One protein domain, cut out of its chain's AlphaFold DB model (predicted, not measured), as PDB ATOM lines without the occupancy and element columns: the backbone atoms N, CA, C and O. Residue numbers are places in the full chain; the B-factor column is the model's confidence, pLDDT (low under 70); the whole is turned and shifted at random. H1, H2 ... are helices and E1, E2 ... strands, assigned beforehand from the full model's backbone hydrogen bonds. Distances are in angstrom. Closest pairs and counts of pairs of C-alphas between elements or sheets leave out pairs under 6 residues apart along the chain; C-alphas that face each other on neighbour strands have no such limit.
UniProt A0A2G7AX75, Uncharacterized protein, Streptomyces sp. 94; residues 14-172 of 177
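AT A GLANCE: This is residues 14 to 172 of the 177 residues of an uncharacterized protein of Streptomyces sp. 94 (UniProt A0A2G7AX75). Two ribbons of two antiparallel strands, E1 with E2 and E4 with E7, make a broken row with a gap between E2 and E4, and two long helices, H1 and H2, run side by side roughly along these strands, H1 over E2 and E4 and H2 over E7. A small sheet of three strands, E3 E5 E6, sits at the first end of H1. The printed part has 159 residues, with named elements in the order E1 E2 E3 H1 E4 E5 E6 E7 H2; they hold 74 residues, under half, and the class is mixed, helices and strands. The sheet in the order E3 E5 E6 is mixed. The whole is compact, with a radius of gyration of the C-alphas of 16.4 A and spans of 49 by 34 by 32 A.

IN THESE COORDINATES: Residues 14 to 41 hold no named element. E1, residues 42 to 46, begins at C-alpha 42 (7.504, 14.888, 6.668), and E2 is residues 52 to 56. E3, residues 73 to 75, is followed directly by H1, residues 76 to 97, 31.6 A from first to last C-alpha. E4 is residues 103 to 107, E5 residues 119 to 124, 14.9 A long, E6 residues 127 to 130 and E7 residues 143 to 147. H2, residues 153 to 171, is 27.5 A long and ends at C-alpha 171 (16.406, -0.345, 20.724).

HOW THE PARTS SIT: E1 and E2 form an antiparallel hairpin, with N 43 and O 55 2.8 A apart. The closest C-alphas of E2 and H1, those of Ala 52 and Ala 90, are 5.9 A apart. E2 and E4 are near each other. E4 and E7 are antiparallel, with N 105 and O 145 2.9 A apart. The closest C-alphas of E7 and H2, those of Ala 143 and Gly 166, are 5.3 A apart. H1 and H2 touch, closest at the C-alphas of Phe 84 and Ala 160, 5.2 A, and run opposite ways at a tilt of 37 degrees, only just steep. H1 only grazes the sheet E3 E5 E6, with its residues 76 to 78. E3 and E5 are parallel, with N 121 and O 74 2.8 A apart. E5 and E6 form an antiparallel hairpin, with N 122 and O 129 2.9 A apart. E1 and H2 are apart. In H1 every O i to N i+4 pair is within hydrogen-bond range; in H2 13 of 15 are.

THE WHOLE: The two C-alphas farthest apart, those of Gly 66 and Asp 100, are 50.5 A apart. The printed part has no cut. The links E2 to E3, E4 to E5 and E6 to E7 are long. The mean pLDDT of the printed part is 82.9, and residues 14 to 41 are under 70.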
ATOM      1  N   LEU A  14       4.610  19.288  11.837       52.34
ATOM      2  CA  LEU A  14       4.228  18.015  11.197       52.34
ATOM      3  C   LEU A  14       2.713  17.914  10.921       52.34
ATOM      4  O   LEU A  14       2.280  17.034  10.185       52.34
ATOM      5  N   ASN A  15       1.909  18.848  11.445       53.09
ATOM      6  CA  ASN A  15       0.457  18.917  11.243       53.09
ATOM      7  C   ASN A  15       0.046  19.567   9.904       53.09
ATOM      8  O   ASN A  15      -1.089  20.026   9.777       53.09
ATOM      9  N   ASN A  16       0.934  19.620   8.903       49.62
ATOM     10  CA  ASN A  16       0.660  20.202   7.581       49.62
ATOM     11  C   ASN A  16       0.192  21.679   7.610       49.62
ATOM     12  O   ASN A  16      -0.572  22.096   6.739       49.62
ATOM     13  N   ASP A  17       0.670  22.493   8.562       46.41
ATOM     14  CA  ASP A  17       0.487  23.960   8.556       46.41
ATOM     15  C   ASP A  17       1.823  24.673   8.243       46.41
ATOM     16  O   ASP A  17       2.446  25.273   9.129       46.41
ATOM     17  N   PRO A  18       2.337  24.570   6.997       47.59
ATOM     18  CA  PRO A  18       3.589  25.208   6.620       47.59
ATOM     19  C   PRO A  18       3.413  26.731   6.616       47.59
ATOM     20  O   PRO A  18       2.756  27.316   5.752       47.59
ATOM     21  N   ARG A  19       4.044  27.415   7.575       46.62
ATOM     22  CA  ARG A  19       4.056  28.881   7.610       46.62
ATOM     23  C   ARG A  19       5.173  29.424   6.732       46.62
ATOM     24  O   ARG A  19       6.350  29.178   6.980       46.62
ATOM     25  N   LYS A  20       4.807  30.253   5.750       41.78
ATOM     26  CA  LYS A  20       5.762  31.068   4.986       41.78
ATOM     27  C   LYS A  20       6.453  32.067   5.922       41.78
ATOM     28  O   LYS A  20       5.898  33.111   6.248       41.78
ATOM     29  N   GLY A  21       7.669  31.737   6.343       44.59
ATOM     30  CA  GLY A  21       8.620  32.649   6.978       44.59
ATOM     31  C   GLY A  21       9.819  32.881   6.057       44.59
ATOM     32  O   GLY A  21      10.145  32.017   5.250       44.59
ATOM     33  N   LEU A  22      10.469  34.041   6.189       41.97
ATOM     34  CA  LEU A  22      11.401  34.693   5.245       41.97
ATOM     35  C   LEU A  22      12.507  33.857   4.554       41.97
ATOM     36  O   LEU A  22      13.161  34.410   3.676       41.97
ATOM     37  N   ARG A  23      12.754  32.589   4.914       46.59
ATOM     38  CA  ARG A  23      13.798  31.719   4.326       46.59
ATOM     39  C   ARG A  23      13.486  30.213   4.404       46.59
ATOM     40  O   ARG A  23      14.416  29.421   4.465       46.59
ATOM     41  N   ARG A  24      12.213  29.807   4.481       50.81
ATOM     42  CA  ARG A  24      11.832  28.408   4.761       50.81
ATOM     43  C   ARG A  24      10.898  27.860   3.690       50.81
ATOM     44  O   ARG A  24       9.860  28.460   3.412       50.81
ATOM     45  N   TRP A  25      11.275  26.730   3.108       47.09
ATOM     46  CA  TRP A  25      10.455  25.948   2.187       47.09
ATOM     47  C   TRP A  25      10.095  24.650   2.888       47.09
ATOM     48  O   TRP A  25      11.000  24.009   3.394       47.09
ATOM     49  N   VAL A  26       8.810  24.293   2.927       47.28
ATOM     50  CA  VAL A  26       8.316  23.047   3.526       47.28
ATOM     51  C   VAL A  26       7.229  22.485   2.619       47.28
ATOM     52  O   VAL A  26       6.167  23.092   2.506       47.28
ATOM     53  N   ASP A  27       7.535  21.373   1.959       43.75
ATOM     54  CA  ASP A  27       6.656  20.237   1.638       43.75
ATOM     55  C   ASP A  27       7.525  19.256   0.838       43.75
ATOM     56  O   ASP A  27       8.098  19.639  -0.186       43.75
ATOM     57  N   THR A  28       7.712  18.025   1.315       48.47
ATOM     58  CA  THR A  28       8.505  17.041   0.576       48.47
ATOM     59  C   THR A  28       7.897  15.646   0.648       48.47
ATOM     60  O   THR A  28       7.455  15.188   1.697       48.47
ATOM     61  N   ASN A  29       7.901  14.966  -0.499       47.56
ATOM     62  CA  ASN A  29       7.427  13.590  -0.681       47.56
ATOM     63  C   ASN A  29       8.568  12.570  -0.531       47.56
ATOM     64  O   ASN A  29       8.547  11.521  -1.179       47.56
ATOM     65  N   LEU A  30       9.595  12.908   0.250       50.38
ATOM     66  CA  LEU A  30      10.682  11.990   0.567       50.38
ATOM     67  C   LEU A  30      10.092  10.734   1.242       50.38
ATOM     68  O   LEU A  30       9.140  10.824   2.022       50.38
ATOM     69  N   LEU A  31      10.632   9.571   0.867       52.66
ATOM     70  CA  LEU A  31      10.235   8.194   1.174       52.66
ATOM     71  C   LEU A  31       9.224   7.575   0.196       52.66
ATOM     72  O   LEU A  31       8.079   7.261   0.536       52.66
ATOM     73  N   ILE A  32       9.751   7.286  -1.004       43.41
ATOM     74  CA  ILE A  32       9.166   6.559  -2.151       43.41
ATOM     75  C   ILE A  32       8.120   7.381  -2.942       43.41
ATOM     76  O   ILE A  32       6.977   7.510  -2.496       43.41
ATOM     77  N   PRO A  33       8.412   7.803  -4.196       42.44
ATOM     78  CA  PRO A  33       7.462   8.535  -5.051       42.44
ATOM     79  C   PRO A  33       6.107   7.830  -5.233       42.44
ATOM     80  O   PRO A  33       5.067   8.475  -5.334       42.44
ATOM     81  N   ALA A  34       6.099   6.493  -5.219       38.97
ATOM     82  CA  ALA A  34       4.892   5.672  -5.341       38.97
ATOM     83  C   ALA A  34       3.995   5.655  -4.083       38.97
ATOM     84  O   ALA A  34       2.885   5.127  -4.135       38.97
ATOM     85  N   ARG A  35       4.458   6.198  -2.948       41.91
ATOM     86  CA  ARG A  35       3.719   6.279  -1.672       41.91
ATOM     87  C   ARG A  35       3.553   7.718  -1.171       41.91
ATOM     88  O   ARG A  35       3.220   7.918  -0.001       41.91
ATOM     89  N   ALA A  36       3.729   8.691  -2.069       44.78
ATOM     90  CA  ALA A  36       3.455  10.106  -1.856       44.78
ATOM     91  C   ALA A  36       1.963  10.322  -1.545       44.78
ATOM     92  O   ALA A  36       1.130  10.564  -2.417       44.78
ATOM     93  N   THR A  37       1.607  10.182  -0.275       47.62
ATOM     94  CA  THR A  37       0.317  10.614   0.256       47.62
ATOM     95  C   THR A  37       0.565  11.879   1.063       47.62
ATOM     96  O   THR A  37       1.568  11.974   1.767       47.62
ATOM     97  N   ARG A  38      -0.359  12.845   0.996       46.59
ATOM     98  CA  ARG A  38      -0.303  14.147   1.702       46.59
ATOM     99  C   ARG A  38      -0.311  14.046   3.244       46.59
ATOM    100  O   ARG A  38      -0.643  15.012   3.918       46.59
ATOM    101  N   GLN A  39      -0.069  12.865   3.810       51.59
ATOM    102  CA  GLN A  39      -0.345  12.540   5.210       51.59
ATOM    103  C   GLN A  39       0.855  11.981   5.981       51.59
ATOM    104  O   GLN A  39       0.729  11.780   7.180       51.59
ATOM    105  N   ARG A  40       2.017  11.771   5.348       55.88
ATOM    106  CA  ARG A  40       3.172  11.126   6.002       55.88
ATOM    107  C   ARG A  40       3.951  11.995   6.997       55.88
ATOM    108  O   ARG A  40       4.944  11.512   7.522       55.88
ATOM    109  N   GLY A  41       3.509  13.229   7.262       67.75
ATOM    110  CA  GLY A  41       4.108  14.088   8.287       67.75
ATOM    111  C   GLY A  41       5.621  14.211   8.118       67.75
ATOM    112  O   GLY A  41       6.364  13.865   9.027       67.75
ATOM    113  N   VAL A  42       6.085  14.618   6.932       74.62
ATOM    114  CA  VAL A  42       7.504  14.888   6.668       74.62
ATOM    115  C   VAL A  42       7.688  16.390   6.516       74.62
ATOM    116  O   VAL A  42       6.937  17.054   5.805       74.62
ATOM    117  N   LEU A  43       8.712  16.922   7.166       77.06
ATOM    118  CA  LEU A  43       9.155  18.298   7.032       77.06
ATOM    119  C   LEU A  43      10.588  18.311   6.564       77.06
ATOM    120  O   LEU A  43      11.406  17.517   7.016       77.06
ATOM    121  N   LEU A  44      10.883  19.281   5.718       78.50
ATOM    122  CA  LEU A  44      12.228  19.594   5.296       78.50
ATOM    123  C   LEU A  44      12.421  21.095   5.446       78.50
ATOM    124  O   LEU A  44      11.570  21.854   4.999       78.50
ATOM    125  N   GLU A  45      13.529  21.516   6.038       81.94
ATOM    126  CA  GLU A  45      13.989  22.897   6.040       81.94
ATOM    127  C   GLU A  45      15.369  22.958   5.379       81.94
ATOM    128  O   GLU A  45      16.283  22.230   5.759       81.94
ATOM    129  N   LEU A  46      15.526  23.840   4.387       83.25
ATOM    130  CA  LEU A  46      16.805  24.129   3.734       83.25
ATOM    131  C   LEU A  46      17.197  25.573   4.022       83.25
ATOM    132  O   LEU A  46      16.437  26.506   3.744       83.25
ATOM    133  N   HIS A  47      18.384  25.762   4.576       82.38
ATOM    134  CA  HIS A  47      18.891  27.055   4.996       82.38
ATOM    135  C   HIS A  47      19.992  27.532   4.055       82.38
ATOM    136  O   HIS A  47      20.864  26.780   3.646       82.38
ATOM    137  N   HIS A  48      20.015  28.840   3.800       79.31
ATOM    138  CA  HIS A  48      21.033  29.498   2.973       79.31
ATOM    139  C   HIS A  48      22.498  29.283   3.403       79.31
ATOM    140  O   HIS A  48      23.395  29.578   2.620       79.31
ATOM    141  N   ASP A  49      22.739  28.844   4.639       80.94
ATOM    142  CA  ASP A  49      24.069  28.551   5.180       80.94
ATOM    143  C   ASP A  49      24.508  27.099   4.922       80.94
ATOM    144  O   ASP A  49      25.585  26.705   5.357       80.94
ATOM    145  N   GLY A  50      23.696  26.316   4.206       79.94
ATOM    146  CA  GLY A  50      23.943  24.904   3.925       79.94
ATOM    147  C   GLY A  50      23.283  23.944   4.912       79.94
ATOM    148  O   GLY A  50      23.291  22.743   4.659       79.94
ATOM    149  N   THR A  51      22.658  24.436   5.989       87.06
ATOM    150  CA  THR A  51      21.940  23.574   6.941       87.06
ATOM    151  C   THR A  51      20.705  22.957   6.283       87.06
ATOM    152  O   THR A  51      19.859  23.672   5.741       87.06
ATOM    153  N   ALA A  52      20.572  21.636   6.377       88.12
ATOM    154  CA  ALA A  52      19.374  20.900   5.990       88.12
ATOM    155  C   ALA A  52      18.820  20.150   7.208       88.12
ATOM    156  O   ALA A  52      19.567  19.481   7.918       88.12
ATOM    157  N   VAL A  53      17.515  20.267   7.460       88.50
ATOM    158  CA  VAL A  53      16.832  19.587   8.570       88.50
ATOM    159  C   VAL A  53      15.639  18.825   8.025       88.50
ATOM    160  O   VAL A  53      14.732  19.433   7.464       88.50
ATOM    161  N   THR A  54      15.606  17.514   8.248       87.88
ATOM    162  CA  THR A  54      14.440  16.675   7.956       87.88
ATOM    163  C   THR A  54      13.812  16.210   9.265       87.88
ATOM    164  O   THR A  54      14.517  15.755  10.164       87.88
ATOM    165  N   ALA A  55      12.489  16.287   9.376       87.00
ATOM    166  CA  ALA A  55      11.732  15.699  10.479       87.00
ATOM    167  C   ALA A  55      10.620  14.808   9.921       87.00
ATOM    168  O   ALA A  55       9.938  15.194   8.975       87.00
ATOM    169  N   VAL A  56      10.444  13.621  10.498       85.06
ATOM    170  CA  VAL A  56       9.499  12.606  10.015       85.06
ATOM    171  C   VAL A  56       8.699  12.056  11.187       85.06
ATOM    172  O   VAL A  56       9.274  11.677  12.206       85.06
ATOM    173  N   ASP A  57       7.380  11.971  11.027       86.44
ATOM    174  CA  ASP A  57       6.522  11.224  11.943       86.44
ATOM    175  C   ASP A  57       6.699   9.711  11.725       86.44
ATOM    176  O   ASP A  57       6.144   9.105  10.805       86.44
ATOM    177  N   LEU A  58       7.488   9.086  12.600       89.25
ATOM    178  CA  LEU A  58       7.766   7.648  12.564       89.25
ATOM    179  C   LEU A  58       6.642   6.785  13.155       89.25
ATOM    180  O   LEU A  58       6.708   5.559  13.028       89.25
ATOM    181  N   SER A  59       5.627   7.401  13.767       88.56
ATOM    182  CA  SER A  59       4.459   6.719  14.332       88.56
ATOM    183  C   SER A  59       3.320   6.572  13.322       88.56
ATOM    184  O   SER A  59       2.467   5.685  13.448       88.56
ATOM    185  N   HIS A  60       3.328   7.403  12.277       82.94
ATOM    186  CA  HIS A  60       2.283   7.438  11.270       82.94
ATOM    187  C   HIS A  60       2.142   6.097  10.534       82.94
ATOM    188  O   HIS A  60       3.033   5.671   9.796       82.94
ATOM    189  N   ASN A  61       0.982   5.451  10.693       79.75
ATOM    190  CA  ASN A  61       0.678   4.125  10.136       79.75
ATOM    191  C   ASN A  61       1.723   3.052  10.486       79.75
ATOM    192  O   ASN A  61       1.934   2.127   9.699       79.75
ATOM    193  N   ALA A  62       2.372   3.170  11.649       85.88
ATOM    194  CA  ALA A  62       3.356   2.191  12.094       85.88
ATOM    195  C   ALA A  62       2.739   0.788  12.215       85.88
ATOM    196  O   ALA A  62       3.350  -0.187  11.797       85.88
ATOM    197  N   LEU A  63       1.496   0.687  12.700       86.25
ATOM    198  CA  LEU A  63       0.758  -0.572  12.832       86.25
ATOM    199  C   LEU A  63      -0.575  -0.525  12.066       86.25
ATOM    200  O   LEU A  63      -1.199   0.538  11.981       86.25
ATOM    201  N   PRO A  64      -1.045  -1.657  11.510       81.81
ATOM    202  CA  PRO A  64      -2.323  -1.709  10.813       81.81
ATOM    203  C   PRO A  64      -3.504  -1.654  11.792       81.81
ATOM    204  O   PRO A  64      -3.405  -2.039  12.960       81.81
ATOM    205  N   ALA A  65      -4.662  -1.214  11.289       75.94
ATOM    206  CA  ALA A  65      -5.890  -1.131  12.075       75.94
ATOM    207  C   ALA A  65      -6.246  -2.492  12.707       75.94
ATOM    208  O   ALA A  65      -6.302  -3.509  12.014       75.94
ATOM    209  N   GLY A  66      -6.495  -2.500  14.020       75.31
ATOM    210  CA  GLY A  66      -6.836  -3.701  14.792       75.31
ATOM    211  C   GLY A  66      -5.692  -4.303  15.615       75.31
ATOM    212  O   GLY A  66      -5.954  -5.217  16.393       75.31
ATOM    213  N   HIS A  67      -4.458  -3.797  15.497       79.88
ATOM    214  CA  HIS A  67      -3.403  -4.106  16.471       79.88
ATOM    215  C   HIS A  67      -3.678  -3.435  17.819       79.88
ATOM    216  O   HIS A  67      -4.342  -2.397  17.885       79.88
ATOM    217  N   ALA A  68      -3.156  -4.034  18.895       80.69
ATOM    218  CA  ALA A  68      -3.166  -3.405  20.208       80.69
ATOM    219  C   ALA A  68      -2.447  -2.050  20.132       80.69
ATOM    220  O   ALA A  68      -1.409  -1.923  19.480       80.69
ATOM    221  N   ALA A  69      -3.022  -1.032  20.773       82.81
ATOM    222  CA  ALA A  69      -2.392   0.277  20.836       82.81
ATOM    223  C   ALA A  69      -1.083   0.167  21.627       82.81
ATOM    224  O   ALA A  69      -1.078  -0.369  22.736       82.81
ATOM    225  N   VAL A  70       0.004   0.681  21.053       89.00
ATOM    226  CA  VAL A  70       1.311   0.776  21.710       89.00
ATOM    227  C   VAL A  70       1.717   2.235  21.864       89.00
ATOM    228  O   VAL A  70       1.299   3.094  21.084       89.00
ATOM    229  N   GLU A  71       2.529   2.510  22.879       89.38
ATOM    230  CA  GLU A  71       3.082   3.840  23.132       89.38
ATOM    231  C   GLU A  71       4.127   4.199  22.069       89.38
ATOM    232  O   GLU A  71       4.950   3.358  21.714       89.38
ATOM    233  N   LEU A  72       4.066   5.433  21.550       92.12
ATOM    234  CA  LEU A  72       5.015   6.035  20.595       92.12
ATOM    235  C   LEU A  72       5.679   5.024  19.635       92.12
ATOM    236  O   LEU A  72       6.884   4.766  19.748       92.12
ATOM    237  N   PRO A  73       4.925   4.421  18.698       94.00
ATOM    238  CA  PRO A  73       5.503   3.451  17.786       94.00
ATOM    239  C   PRO A  73       6.561   4.111  16.890       94.00
ATOM    240  O   PRO A  73       6.343   5.192  16.343       94.00
ATOM    241  N   VAL A  74       7.704   3.449  16.723       94.38
ATOM    242  CA  VAL A  74       8.831   3.903  15.905       94.38
ATOM    243  C   VAL A  74       9.063   2.903  14.791       94.38
ATOM    244  O   VAL A  74       9.588   1.810  14.995       94.38
ATOM    245  N   THR A  75       8.682   3.300  13.586       93.12
ATOM    246  CA  THR A  75       8.812   2.475  12.390       93.12
ATOM    247  C   THR A  75      10.275   2.377  11.936       93.12
ATOM    248  O   THR A  75      10.813   3.340  11.383       93.12
ATOM    249  N   SER A  76      10.924   1.220  12.118       92.94
ATOM    250  CA  SER A  76      12.374   1.064  11.896       92.94
ATOM    251  C   SER A  76      12.800   1.276  10.441       92.94
ATOM    252  O   SER A  76      13.805   1.932  10.178       92.94
ATOM    253  N   TRP A  77      12.017   0.799   9.471       89.25
ATOM    254  CA  TRP A  77      12.339   0.982   8.054       89.25
ATOM    255  C   TRP A  77      12.153   2.433   7.600       89.25
ATOM    256  O   TRP A  77      12.945   2.925   6.803       89.25
ATOM    257  N   ASN A  78      11.149   3.147   8.128       88.06
ATOM    258  CA  ASN A  78      10.993   4.574   7.846       88.06
ATOM    259  C   ASN A  78      12.154   5.362   8.459       88.06
ATOM    260  O   ASN A  78      12.656   6.270   7.808       88.06
ATOM    261  N   LEU A  79      12.606   5.002   9.666       92.12
ATOM    262  CA  LEU A  79      13.783   5.601  10.298       92.12
ATOM    263  C   LEU A  79      15.015   5.441   9.402       92.12
ATOM    264  O   LEU A  79      15.631   6.444   9.047       92.12
ATOM    265  N   ILE A  80      15.325   4.207   8.989       92.19
ATOM    266  CA  ILE A  80      16.465   3.909   8.108       92.19
ATOM    267  C   ILE A  80      16.375   4.741   6.832       92.19
ATOM    268  O   ILE A  80      17.288   5.495   6.507       92.19
ATOM    269  N   SER A  81      15.256   4.644   6.116       89.06
ATOM    270  CA  SER A  81      15.104   5.344   4.846       89.06
ATOM    271  C   SER A  81      15.173   6.868   5.023       89.06
ATOM    272  O   SER A  81      15.771   7.538   4.187       89.06
ATOM    273  N   THR A  82      14.654   7.422   6.127       88.75
ATOM    274  CA  THR A  82      14.736   8.867   6.423       88.75
ATOM    275  C   THR A  82      16.178   9.326   6.576       88.75
ATOM    276  O   THR A  82      16.543  10.377   6.049       88.75
ATOM    277  N   VAL A  83      17.000   8.556   7.295       93.00
ATOM    278  CA  VAL A  83      18.420   8.871   7.497       93.00
ATOM    279  C   VAL A  83      19.150   8.904   6.156       93.00
ATOM    280  O   VAL A  83      19.799   9.900   5.837       93.00
ATOM    281  N   PHE A  84      18.969   7.868   5.334       91.94
ATOM    282  CA  PHE A  84      19.586   7.773   4.009       91.94
ATOM    283  C   PHE A  84      19.181   8.927   3.096       91.94
ATOM    284  O   PHE A  84      20.032   9.585   2.500       91.94
ATOM    285  N   GLU A  85      17.882   9.201   2.998       88.38
ATOM    286  CA  GLU A  85      17.385  10.269   2.137       88.38
ATOM    287  C   GLU A  85      17.822  11.653   2.619       88.38
ATOM    288  O   GLU A  85      18.123  12.518   1.799       88.38
ATOM    289  N   THR A  86      17.912  11.862   3.934       89.81
ATOM    290  CA  THR A  86      18.383  13.130   4.503       89.81
ATOM    291  C   THR A  86      19.857  13.364   4.198       89.81
ATOM    292  O   THR A  86      20.219  14.473   3.814       89.81
ATOM    293  N   ILE A  87      20.703  12.337   4.313       92.62
ATOM    294  CA  ILE A  87      22.133  12.447   3.997       92.62
ATOM    295  C   ILE A  87      22.341  12.684   2.501       92.62
ATOM    296  O   ILE A  87      23.078  13.598   2.133       92.62
ATOM    297  N   ALA A  88      21.644  11.934   1.643       90.44
ATOM    298  CA  ALA A  88      21.694  12.147   0.199       90.44
ATOM    299  C   ALA A  88      21.253  13.573  -0.171       90.44
ATOM    300  O   ALA A  88      21.936  14.268  -0.920       90.44
ATOM    301  N   LEU A  89      20.153  14.052   0.413       88.25
ATOM    302  CA  LEU A  89      19.675  15.413   0.200       88.25
ATOM    303  C   LEU A  89      20.676  16.466   0.685       88.25
ATOM    304  O   LEU A  89      20.912  17.443  -0.020       88.25
ATOM    305  N   ALA A  90      21.246  16.296   1.879       89.94
ATOM    306  CA  ALA A  90      22.227  17.225   2.430       89.94
ATOM    307  C   ALA A  90      23.486  17.285   1.551       89.94
ATOM    308  O   ALA A  90      23.998  18.376   1.289       89.94
ATOM    309  N   HIS A  91      23.936  16.139   1.033       90.19
ATOM    310  CA  HIS A  91      25.045  16.060   0.087       90.19
ATOM    311  C   HIS A  91      24.741  16.811  -1.216       90.19
ATOM    312  O   HIS A  91      25.511  17.689  -1.609       90.19
ATOM    313  N   GLU A  92      23.600  16.536  -1.850       88.31
ATOM    314  CA  GLU A  92      23.175  17.223  -3.076       88.31
ATOM    315  C   GLU A  92      23.003  18.730  -2.860       88.31
ATOM    316  O   GLU A  92      23.434  19.548  -3.677       88.31
ATOM    317  N   TYR A  93      22.419  19.124  -1.725       87.88
ATOM    318  CA  TYR A  93      22.227  20.527  -1.382       87.88
ATOM    319  C   TYR A  93      23.562  21.256  -1.214       87.88
ATOM    320  O   TYR A  93      23.754  22.342  -1.770       87.88
ATOM    321  N   ARG A  94      24.519  20.635  -0.521       87.06
ATOM    322  CA  ARG A  94      25.884  21.151  -0.389       87.06
ATOM    323  C   ARG A  94      26.565  21.294  -1.752       87.06
ATOM    324  O   ARG A  94      27.148  22.345  -2.029       87.06
ATOM    325  N   THR A  95      26.461  20.282  -2.613       87.19
ATOM    326  CA  THR A  95      27.022  20.302  -3.974       87.19
ATOM    327  C   THR A  95      26.422  21.439  -4.803       87.19
ATOM    328  O   THR A  95      27.154  22.183  -5.461       87.19
ATOM    329  N   ALA A  96      25.109  21.659  -4.713       87.81
ATOM    330  CA  ALA A  96      24.432  22.771  -5.378       87.81
ATOM    331  C   ALA A  96      24.919  24.147  -4.885       87.81
ATOM    332  O   ALA A  96      25.033  25.085  -5.679       87.81
ATOM    333  N   LEU A  97      25.251  24.265  -3.597       87.50
ATOM    334  CA  LEU A  97      25.835  25.470  -3.003       87.50
ATOM    335  C   LEU A  97      27.336  25.636  -3.290       87.50
ATOM    336  O   LEU A  97      27.876  26.707  -3.016       87.50
ATOM    337  N   ARG A  98      28.000  24.619  -3.865       88.94
ATOM    338  CA  ARG A  98      29.461  24.563  -4.059       88.94
ATOM    339  C   ARG A  98      30.226  24.799  -2.755       88.94
ATOM    340  O   ARG A  98      31.211  25.536  -2.722       88.94
ATOM    341  N   ALA A  99      29.713  24.232  -1.669       85.06
ATOM    342  CA  ALA A  99      30.360  24.300  -0.372       85.06
ATOM    343  C   ALA A  99      31.368  23.149  -0.239       85.06
ATOM    344  O   ALA A  99      30.983  21.985  -0.192       85.06
ATOM    345  N   ASP A 100      32.653  23.488  -0.133       86.06
ATOM    346  CA  ASP A 100      33.759  22.523  -0.015       86.06
ATOM    347  C   ASP A 100      34.075  22.156   1.454       86.06
ATOM    348  O   ASP A 100      35.223  21.895   1.816       86.06
ATOM    349  N   SER A 101      33.068  22.177   2.332       87.31
ATOM    350  CA  SER A 101      33.208  21.864   3.760       87.31
ATOM    351  C   SER A 101      32.658  20.481   4.112       87.31
ATOM    352  O   SER A 101      31.840  19.909   3.381       87.31
ATOM    353  N   SER A 102      33.095  19.944   5.256       91.69
ATOM    354  CA  SER A 102      32.431  18.785   5.848       91.69
ATOM    355  C   SER A 102      31.012  19.148   6.295       91.69
ATOM    356  O   SER A 102      30.670  20.329   6.435       91.69
ATOM    357  N   LEU A 103      30.169  18.127   6.440       91.56
ATOM    358  CA  LEU A 103      28.830  18.246   7.006       91.56
ATOM    359  C   LEU A 103      28.793  17.522   8.344       91.56
ATOM    360  O   LEU A 103      29.001  16.311   8.391       91.56
ATOM    361  N   ASP A 104      28.458  18.250   9.403       95.19
ATOM    362  CA  ASP A 104      28.111  17.641  10.681       95.19
ATOM    363  C   ASP A 104      26.723  17.003  10.565       95.19
ATOM    364  O   ASP A 104      25.737  17.675  10.245       95.19
ATOM    365  N   LEU A 105      26.636  15.703  10.832       95.38
ATOM    366  CA  LEU A 105      25.389  14.950  10.799       95.38
ATOM    367  C   LEU A 105      24.894  14.716  12.225       95.38
ATOM    368  O   LEU A 105      25.640  14.297  13.115       95.38
ATOM    369  N   GLN A 106      23.605  14.957  12.446       96.44
ATOM    370  CA  GLN A 106      22.944  14.649  13.707       96.44
ATOM    371  C   GLN A 106      21.546  14.099  13.438       96.44
ATOM    372  O   GLN A 106      20.737  14.745  12.775       96.44
ATOM    373  N   ALA A 107      21.243  12.935  14.005       95.81
ATOM    374  CA  ALA A 107      19.906  12.358  13.987       95.81
ATOM    375  C   ALA A 107      19.387  12.196  15.418       95.81
ATOM    376  O   ALA A 107      20.100  11.732  16.308       95.81
ATOM    377  N   VAL A 108      18.139  12.601  15.652       94.75
ATOM    378  CA  VAL A 108      17.524  12.584  16.984       94.75
ATOM    379  C   VAL A 108      16.097  12.068  16.882       94.75
ATOM    380  O   VAL A 108      15.332  12.502  16.026       94.75
ATOM    381  N   LEU A 109      15.732  11.176  17.797       93.62
ATOM    382  CA  LEU A 109      14.349  10.777  18.032       93.62
ATOM    383  C   LEU A 109      13.807  11.577  19.211       93.62
ATOM    384  O   LEU A 109      14.380  11.556  20.300       93.62
ATOM    385  N   GLN A 110      12.723  12.311  18.982       91.31
ATOM    386  CA  GLN A 110      12.113  13.179  19.983       91.31
ATOM    387  C   GLN A 110      10.615  12.919  20.076       91.31
ATOM    388  O   GLN A 110       9.971  12.528  19.106       91.31
ATOM    389  N   THR A 111      10.074  13.163  21.262       88.88
ATOM    390  CA  THR A 111       8.647  13.096  21.561       88.88
ATOM    391  C   THR A 111       8.277  14.255  22.481       88.88
ATOM    392  O   THR A 111       9.120  14.761  23.226       88.88
ATOM    393  N   HIS A 112       7.020  14.685  22.420       86.56
ATOM    394  CA  HIS A 112       6.456  15.617  23.397       86.56
ATOM    395  C   HIS A 112       5.935  14.909  24.650       86.56
ATOM    396  O   HIS A 112       5.794  15.551  25.687       86.56
ATOM    397  N   ASP A 113       5.656  13.611  24.551       88.06
ATOM    398  CA  ASP A 113       5.207  12.792  25.668       88.06
ATOM    399  C   ASP A 113       6.421  12.210  26.397       88.06
ATOM    400  O   ASP A 113       7.040  11.255  25.929       88.06
ATOM    401  N   THR A 114       6.800  12.832  27.514       85.88
ATOM    402  CA  THR A 114       7.991  12.456  28.292       85.88
ATOM    403  C   THR A 114       7.811  11.182  29.109       85.88
ATOM    404  O   THR A 114       8.807  10.633  29.581       85.88
ATOM    405  N   ASP A 115       6.570  10.732  29.289       90.75
ATOM    406  CA  ASP A 115       6.235   9.572  30.113       90.75
ATOM    407  C   ASP A 115       5.971   8.319  29.268       90.75
ATOM    408  O   ASP A 115       5.835   7.229  29.823       90.75
ATOM    409  N   ALA A 116       5.935   8.448  27.940       91.81
ATOM    410  CA  ALA A 116       5.730   7.338  27.022       91.81
ATOM    411  C   ALA A 116       7.053   6.722  26.545       91.81
ATOM    412  O   ALA A 116       8.068   7.402  26.354       91.81
ATOM    413  N   ARG A 117       7.043   5.406  26.321       95.31
ATOM    414  CA  ARG A 117       8.196   4.683  25.768       95.31
ATOM    415  C   ARG A 117       8.155   4.657  24.252       95.31
ATOM    416  O   ARG A 117       7.107   4.420  23.662       95.31
ATOM    417  N   PHE A 118       9.318   4.802  23.624       96.62
ATOM    418  CA  PHE A 118       9.460   4.520  22.201       96.62
ATOM    419  C   PHE A 118       9.335   3.012  21.963       96.62
ATOM    420  O   PHE A 118      10.164   2.234  22.446       96.62
ATOM    421  N   THR A 119       8.323   2.602  21.199       97.12
ATOM    422  CA  THR A 119       8.075   1.191  20.884       97.12
ATOM    423  C   THR A 119       8.538   0.876  19.464       97.12
ATOM    424  O   THR A 119       7.916   1.341  18.510       97.12
ATOM    425  N   PRO A 120       9.607   0.090  19.266       96.44
ATOM    426  CA  PRO A 120      10.079  -0.219  17.926       96.44
ATOM    427  C   PRO A 120       9.094  -1.129  17.183       96.44
ATOM    428  O   PRO A 120       8.640  -2.153  17.697       96.44
ATOM    429  N   VAL A 121       8.808  -0.760  15.938       94.94
ATOM    430  CA  VAL A 121       8.015  -1.545  14.992       94.94
ATOM    431  C   VAL A 121       8.923  -1.964  13.846       94.94
ATOM    432  O   VAL A 121       9.549  -1.124  13.193       94.94
ATOM    433  N   VAL A 122       8.999  -3.270  13.610       93.25
ATOM    434  CA  VAL A 122       9.844  -3.898  12.589       93.25
ATOM    435  C   VAL A 122       8.984  -4.519  11.493       93.25
ATOM    436  O   VAL A 122       7.771  -4.651  11.639       93.25
ATOM    437  N   LEU A 123       9.600  -4.880  10.368       90.25
ATOM    438  CA  LEU A 123       8.942  -5.719   9.369       90.25
ATOM    439  C   LEU A 123       9.224  -7.185   9.693       90.25
ATOM    440  O   LEU A 123      10.330  -7.656   9.442       90.25
ATOM    441  N   ASP A 124       8.219  -7.903  10.184       86.06
ATOM    442  CA  ASP A 124       8.249  -9.358  10.305       86.06
ATOM    443  C   ASP A 124       7.458  -9.997   9.154       86.06
ATOM    444  O   ASP A 124       6.300  -9.661   8.901       86.06
ATOM    445  N   HIS A 125       8.101 -10.874   8.380       85.31
ATOM    446  CA  HIS A 125       7.505 -11.513   7.192       85.31
ATOM    447  C   HIS A 125       6.800 -10.527   6.226       85.31
ATOM    448  O   HIS A 125       5.771 -10.834   5.619       85.31
ATOM    449  N   GLY A 126       7.356  -9.317   6.083       83.81
ATOM    450  CA  GLY A 126       6.813  -8.261   5.221       83.81
ATOM    451  C   GLY A 126       5.594  -7.530   5.791       83.81
ATOM    452  O   GLY A 126       4.936  -6.784   5.059       83.81
ATOM    453  N   ARG A 127       5.277  -7.722   7.074       87.94
ATOM    454  CA  ARG A 127       4.202  -7.028   7.786       87.94
ATOM    455  C   ARG A 127       4.770  -6.257   8.977       87.94
ATOM    456  O   ARG A 127       5.695  -6.746   9.615       87.94
ATOM    457  N   PRO A 128       4.242  -5.061   9.277       90.81
ATOM    458  CA  PRO A 128       4.579  -4.375  10.512       90.81
ATOM    459  C   PRO A 128       4.228  -5.230  11.724       90.81
ATOM    460  O   PRO A 128       3.093  -5.698  11.816       90.81
ATOM    461  N   ASP A 129       5.179  -5.387  12.634       92.75
ATOM    462  CA  ASP A 129       4.977  -6.040  13.919       92.75
ATOM    463  C   ASP A 129       5.752  -5.317  15.024       92.75
ATOM    464  O   ASP A 129       6.794  -4.694  14.787       92.75
ATOM    465  N   VAL A 130       5.221  -5.371  16.241       95.06
ATOM    466  CA  VAL A 130       5.865  -4.781  17.412       95.06
ATOM    467  C   VAL A 130       7.033  -5.669  17.813       95.06
ATOM    468  O   VAL A 130       6.863  -6.849  18.105       95.06
ATOM    469  N   ALA A 131       8.235  -5.101  17.891       94.25
ATOM    470  CA  ALA A 131       9.387  -5.833  18.397       94.25
ATOM    471  C   ALA A 131       9.335  -5.895  19.934       94.25
ATOM    472  O   ALA A 131      10.063  -5.183  20.623       94.25
ATOM    473  N   GLU A 132       8.470  -6.749  20.489       93.38
ATOM    474  CA  GLU A 132       8.318  -6.935  21.946       93.38
ATOM    475  C   GLU A 132       9.612  -7.407  22.629       93.38
ATOM    476  O   GLU A 132       9.821  -7.181  23.819       93.38
ATOM    477  N   TRP A 133      10.496  -8.050  21.865       94.75
ATOM    478  CA  TRP A 133      11.816  -8.497  22.306       94.75
ATOM    479  C   TRP A 133      12.854  -7.365  22.388       94.75
ATOM    480  O   TRP A 133      13.909  -7.550  22.997       94.75
ATOM    481  N   ALA A 134      12.588  -6.214  21.767       97.00
ATOM    482  CA  ALA A 134      13.508  -5.088  21.714       97.00
ATOM    483  C   ALA A 134      13.370  -4.179  22.946       97.00
ATOM    484  O   ALA A 134      12.366  -4.170  23.662       97.00
ATOM    485  N   ARG A 135      14.402  -3.374  23.204       97.38
ATOM    486  CA  ARG A 135      14.366  -2.353  24.255       97.38
ATOM    487  C   ARG A 135      13.369  -1.259  23.885       97.38
ATOM    488  O   ARG A 135      13.305  -0.849  22.735       97.38
ATOM    489  N   GLN A 136      12.664  -0.736  24.886       96.81
ATOM    490  CA  GLN A 136      11.699   0.361  24.744       96.81
ATOM    491  C   GLN A 136      12.109   1.536  25.646       96.81
ATOM    492  O   GLN A 136      11.627   1.655  26.778       96.81
ATOM    493  N   PRO A 137      13.095   2.346  25.224       96.44
ATOM    494  CA  PRO A 137      13.608   3.449  26.028       96.44
ATOM    495  C   PRO A 137      12.600   4.605  26.124       96.44
ATOM    496  O   PRO A 137      11.817   4.845  25.210       96.44
ATOM    497  N   PHE A 138      12.665   5.362  27.222       95.62
ATOM    498  CA  PHE A 138      11.948   6.640  27.373       95.62
ATOM    499  C   PHE A 138      12.696   7.809  26.717       95.62
ATOM    500  O   PHE A 138      12.101   8.804  26.320       95.62
ATOM    501  N   VAL A 139      14.025   7.707  26.629       93.88
ATOM    502  CA  VAL A 139      14.897   8.771  26.123       93.88
ATOM    503  C   VAL A 139      15.865   8.180  25.116       93.88
ATOM    504  O   VAL A 139      16.574   7.223  25.430       93.88
ATOM    505  N   MET A 140      15.919   8.793  23.936       94.31
ATOM    506  CA  MET A 140      16.873   8.459  22.884       94.31
ATOM    507  C   MET A 140      18.029   9.452  22.900       94.31
ATOM    508  O   MET A 140      17.829  10.666  22.964       94.31
ATOM    509  N   GLN A 141      19.247   8.932  22.846       95.75
ATOM    510  CA  GLN A 141      20.441   9.730  22.632       95.75
ATOM    511  C   GLN A 141      20.561  10.092  21.146       95.75
ATOM    512  O   GLN A 141      20.239   9.265  20.286       95.75
ATOM    513  N   PRO A 142      21.037  11.303  20.821       96.44
ATOM    514  CA  PRO A 142      21.393  11.652  19.454       96.44
ATOM    515  C   PRO A 142      22.446  10.703  18.872       96.44
ATOM    516  O   PRO A 142      23.413  10.356  19.553       96.44
ATOM    517  N   ALA A 143      22.281  10.341  17.604       96.50
ATOM    518  CA  ALA A 143      23.349   9.769  16.794       96.50
ATOM    519  C   ALA A 143      24.068  10.902  16.049       96.50
ATOM    520  O   ALA A 143      23.444  11.895  15.658       96.50
ATOM    521  N   HIS A 144      25.379  10.759  15.882       96.88
ATOM    522  CA  HIS A 144      26.250  11.760  15.276       96.88
ATOM    523  C   HIS A 144      27.129  11.112  14.210       96.88
ATOM    524  O   HIS A 144      27.517   9.958  14.370       96.88
ATOM    525  N   GLY A 145      27.463  11.876  13.177       94.81
ATOM    526  CA  GLY A 145      28.409  11.497  12.130       94.81
ATOM    527  C   GLY A 145      29.011  12.740  11.484       94.81
ATOM    528  O   GLY A 145      28.601  13.864  11.791       94.81
ATOM    529  N   GLU A 146      29.970  12.553  10.589       95.19
ATOM    530  CA  GLU A 146      30.567  13.647   9.824       95.19
ATOM    531  C   GLU A 146      30.800  13.188   8.390       95.19
ATOM    532  O   GLU A 146      31.498  12.212   8.137       95.19
ATOM    533  N   LEU A 147      30.264  13.935   7.430       93.19
ATOM    534  CA  LEU A 147      30.503  13.660   6.024       93.19
ATOM    535  C   LEU A 147      31.641  14.530   5.491       93.19
ATOM    536  O   LEU A 147      31.570  15.762   5.515       93.19
ATOM    537  N   ALA A 148      32.662  13.893   4.923       91.19
ATOM    538  CA  ALA A 148      33.791  14.587   4.319       91.19
ATOM    539  C   ALA A 148      33.382  15.500   3.130       91.19
ATOM    540  O   ALA A 148      32.390  15.235   2.436       91.19
ATOM    541  N   PRO A 149      34.167  16.555   2.814       86.81
ATOM    542  CA  PRO A 149      33.932  17.452   1.673       86.81
ATOM    543  C   PRO A 149      33.729  16.737   0.328       86.81
ATOM    544  O   PRO A 149      32.879  17.125  -0.466       86.81
ATOM    545  N   PHE A 150      34.452  15.642   0.092       86.00
ATOM    546  CA  PHE A 150      34.450  14.905  -1.177       86.00
ATOM    547  C   PHE A 150      34.040  13.442  -0.984       86.00
ATOM    548  O   PHE A 150      34.668  12.546  -1.539       86.00
ATOM    549  N   ALA A 151      33.028  13.206  -0.146       90.12
ATOM    550  CA  ALA A 151      32.452  11.881   0.040       90.12
ATOM    551  C   ALA A 151      31.904  11.325  -1.283       90.12
ATOM    552  O   ALA A 151      31.170  12.020  -1.990       90.12
ATOM    553  N   ASP A 152      32.274  10.087  -1.592       92.31
ATOM    554  CA  ASP A 152      31.699   9.293  -2.674       92.31
ATOM    555  C   ASP A 152      30.454   8.524  -2.197       92.31
ATOM    556  O   ASP A 152      30.074   8.580  -1.025       92.31
ATOM    557  N   ASP A 153      29.811   7.801  -3.114       92.19
ATOM    558  CA  ASP A 153      28.592   7.039  -2.828       92.19
ATOM    559  C   ASP A 153      28.796   5.993  -1.719       92.19
ATOM    560  O   ASP A 153      27.901   5.774  -0.904       92.19
ATOM    561  N   GLU A 154      29.969   5.357  -1.658       95.12
ATOM    562  CA  GLU A 154      30.285   4.368  -0.621       95.12
ATOM    563  C   GLU A 154      30.381   5.033   0.754       95.12
ATOM    564  O   GLU A 154      29.787   4.543   1.718       95.12
ATOM    565  N   THR A 155      31.034   6.193   0.829       94.38
ATOM    566  CA  THR A 155      31.112   7.004   2.048       94.38
ATOM    567  C   THR A 155      29.723   7.471   2.486       94.38
ATOM    568  O   THR A 155      29.382   7.341   3.657       94.38
ATOM    569  N   LEU A 156      28.882   7.954   1.561       93.81
ATOM    570  CA  LEU A 156      27.501   8.356   1.867       93.81
ATOM    571  C   LEU A 156      26.690   7.202   2.465       93.81
ATOM    572  O   LEU A 156      25.982   7.388   3.454       93.81
ATOM    573  N   ILE A 157      26.791   6.012   1.866       94.50
ATOM    574  CA  ILE A 157      26.100   4.812   2.343       94.50
ATOM    575  C   ILE A 157      26.634   4.399   3.716       94.50
ATOM    576  O   ILE A 157      25.832   4.067   4.585       94.50
ATOM    577  N   SER A 158      27.954   4.418   3.918       95.88
ATOM    578  CA  SER A 158      28.575   4.057   5.197       95.88
ATOM    579  C   SER A 158      28.110   4.982   6.317       95.88
ATOM    580  O   SER A 158      27.565   4.505   7.307       95.88
ATOM    581  N   GLU A 159      28.204   6.299   6.124       96.25
ATOM    582  CA  GLU A 159      27.767   7.286   7.120       96.25
ATOM    583  C   GLU A 159      26.264   7.175   7.411       96.25
ATOM    584  O   GLU A 159      25.828   7.264   8.561       96.25
ATOM    585  N   ALA A 160      25.443   6.924   6.387       95.19
ATOM    586  CA  ALA A 160      24.013   6.716   6.579       95.19
ATOM    587  C   ALA A 160      23.691   5.439   7.361       95.19
ATOM    588  O   ALA A 160      22.775   5.450   8.189       95.19
ATOM    589  N   ARG A 161      24.444   4.357   7.133       96.25
ATOM    590  CA  ARG A 161      24.344   3.131   7.933       96.25
ATOM    591  C   ARG A 161      24.737   3.390   9.374       96.25
ATOM    592  O   ARG A 161      23.926   3.120  10.249       96.25
ATOM    593  N   GLU A 162      25.907   3.970   9.612       96.62
ATOM    594  CA  GLU A 162      26.405   4.247  10.963       96.62
ATOM    595  C   GLU A 162      25.434   5.129  11.758       96.62
ATOM    596  O   GLU A 162      25.118   4.838  12.916       96.62
ATOM    597  N   LEU A 163      24.877   6.168  11.126       96.44
ATOM    598  CA  LEU A 163      23.917   7.056  11.773       96.44
ATOM    599  C   LEU A 163      22.582   6.353  12.079       96.44
ATOM    600  O   LEU A 163      22.016   6.545  13.159       96.44
ATOM    601  N   ALA A 164      22.078   5.522  11.159       96.50
ATOM    602  CA  ALA A 164      20.858   4.741  11.371       96.50
ATOM    603  C   ALA A 164      21.056   3.658  12.447       96.50
ATOM    604  O   ALA A 164      20.225   3.524  13.348       96.50
ATOM    605  N   GLU A 165      22.170   2.932  12.398       97.31
ATOM    606  CA  GLU A 165      22.585   1.948  13.399       97.31
ATOM    607  C   GLU A 165      22.724   2.583  14.781       97.31
ATOM    608  O   GLU A 165      22.220   2.036  15.759       97.31
ATOM    609  N   GLY A 166      23.304   3.782  14.885       96.69
ATOM    610  CA  GLY A 166      23.400   4.520  16.146       96.69
ATOM    611  C   GLY A 166      22.044   4.761  16.827       96.69
ATOM    612  O   GLY A 166      21.952   4.754  18.059       96.69
ATOM    613  N   LEU A 167      20.968   4.923  16.049       96.88
ATOM    614  CA  LEU A 167      19.602   5.003  16.576       96.88
ATOM    615  C   LEU A 167      19.008   3.616  16.863       96.88
ATOM    616  O   LEU A 167      18.431   3.409  17.933       96.88
ATOM    617  N   LEU A 168      19.150   2.655  15.945       97.25
ATOM    618  CA  LEU A 168      18.579   1.307  16.076       97.25
ATOM    619  C   LEU A 168      19.194   0.509  17.232       97.25
ATOM    620  O   LEU A 168      18.474  -0.140  17.998       97.25
ATOM    621  N   HIS A 169      20.503   0.635  17.443       97.50
ATOM    622  CA  HIS A 169      21.206  -0.021  18.537       97.50
ATOM    623  C   HIS A 169      20.668   0.401  19.900       97.50
ATOM    624  O   HIS A 169      20.739  -0.386  20.837       97.50
ATOM    625  N   GLN A 170      20.057   1.575  20.056       97.50
ATOM    626  CA  GLN A 170      19.438   1.958  21.330       97.50
ATOM    627  C   GLN A 170      18.195   1.105  21.642       97.50
ATOM    628  O   GLN A 170      17.999   0.709  22.795       97.50
ATOM    629  N   PHE A 171      17.451   0.681  20.616       97.56
ATOM    630  CA  PHE A 171      16.406  -0.345  20.724       97.56
ATOM    631  C   PHE A 171      16.973  -1.768  20.873       97.56
ATOM    632  O   PHE A 171      16.241  -2.691  21.212       97.56
ATOM    633  N   GLY A 172      18.279  -1.966  20.678       96.69
ATOM    634  CA  GLY A 172      18.886  -3.301  20.637       96.69
ATOM    635  C   GLY A 172      18.523  -4.064  19.364       96.69
ATOM    636  O   GLY A 172      18.383  -5.281  19.410       96.69
TER     637      GLY A 172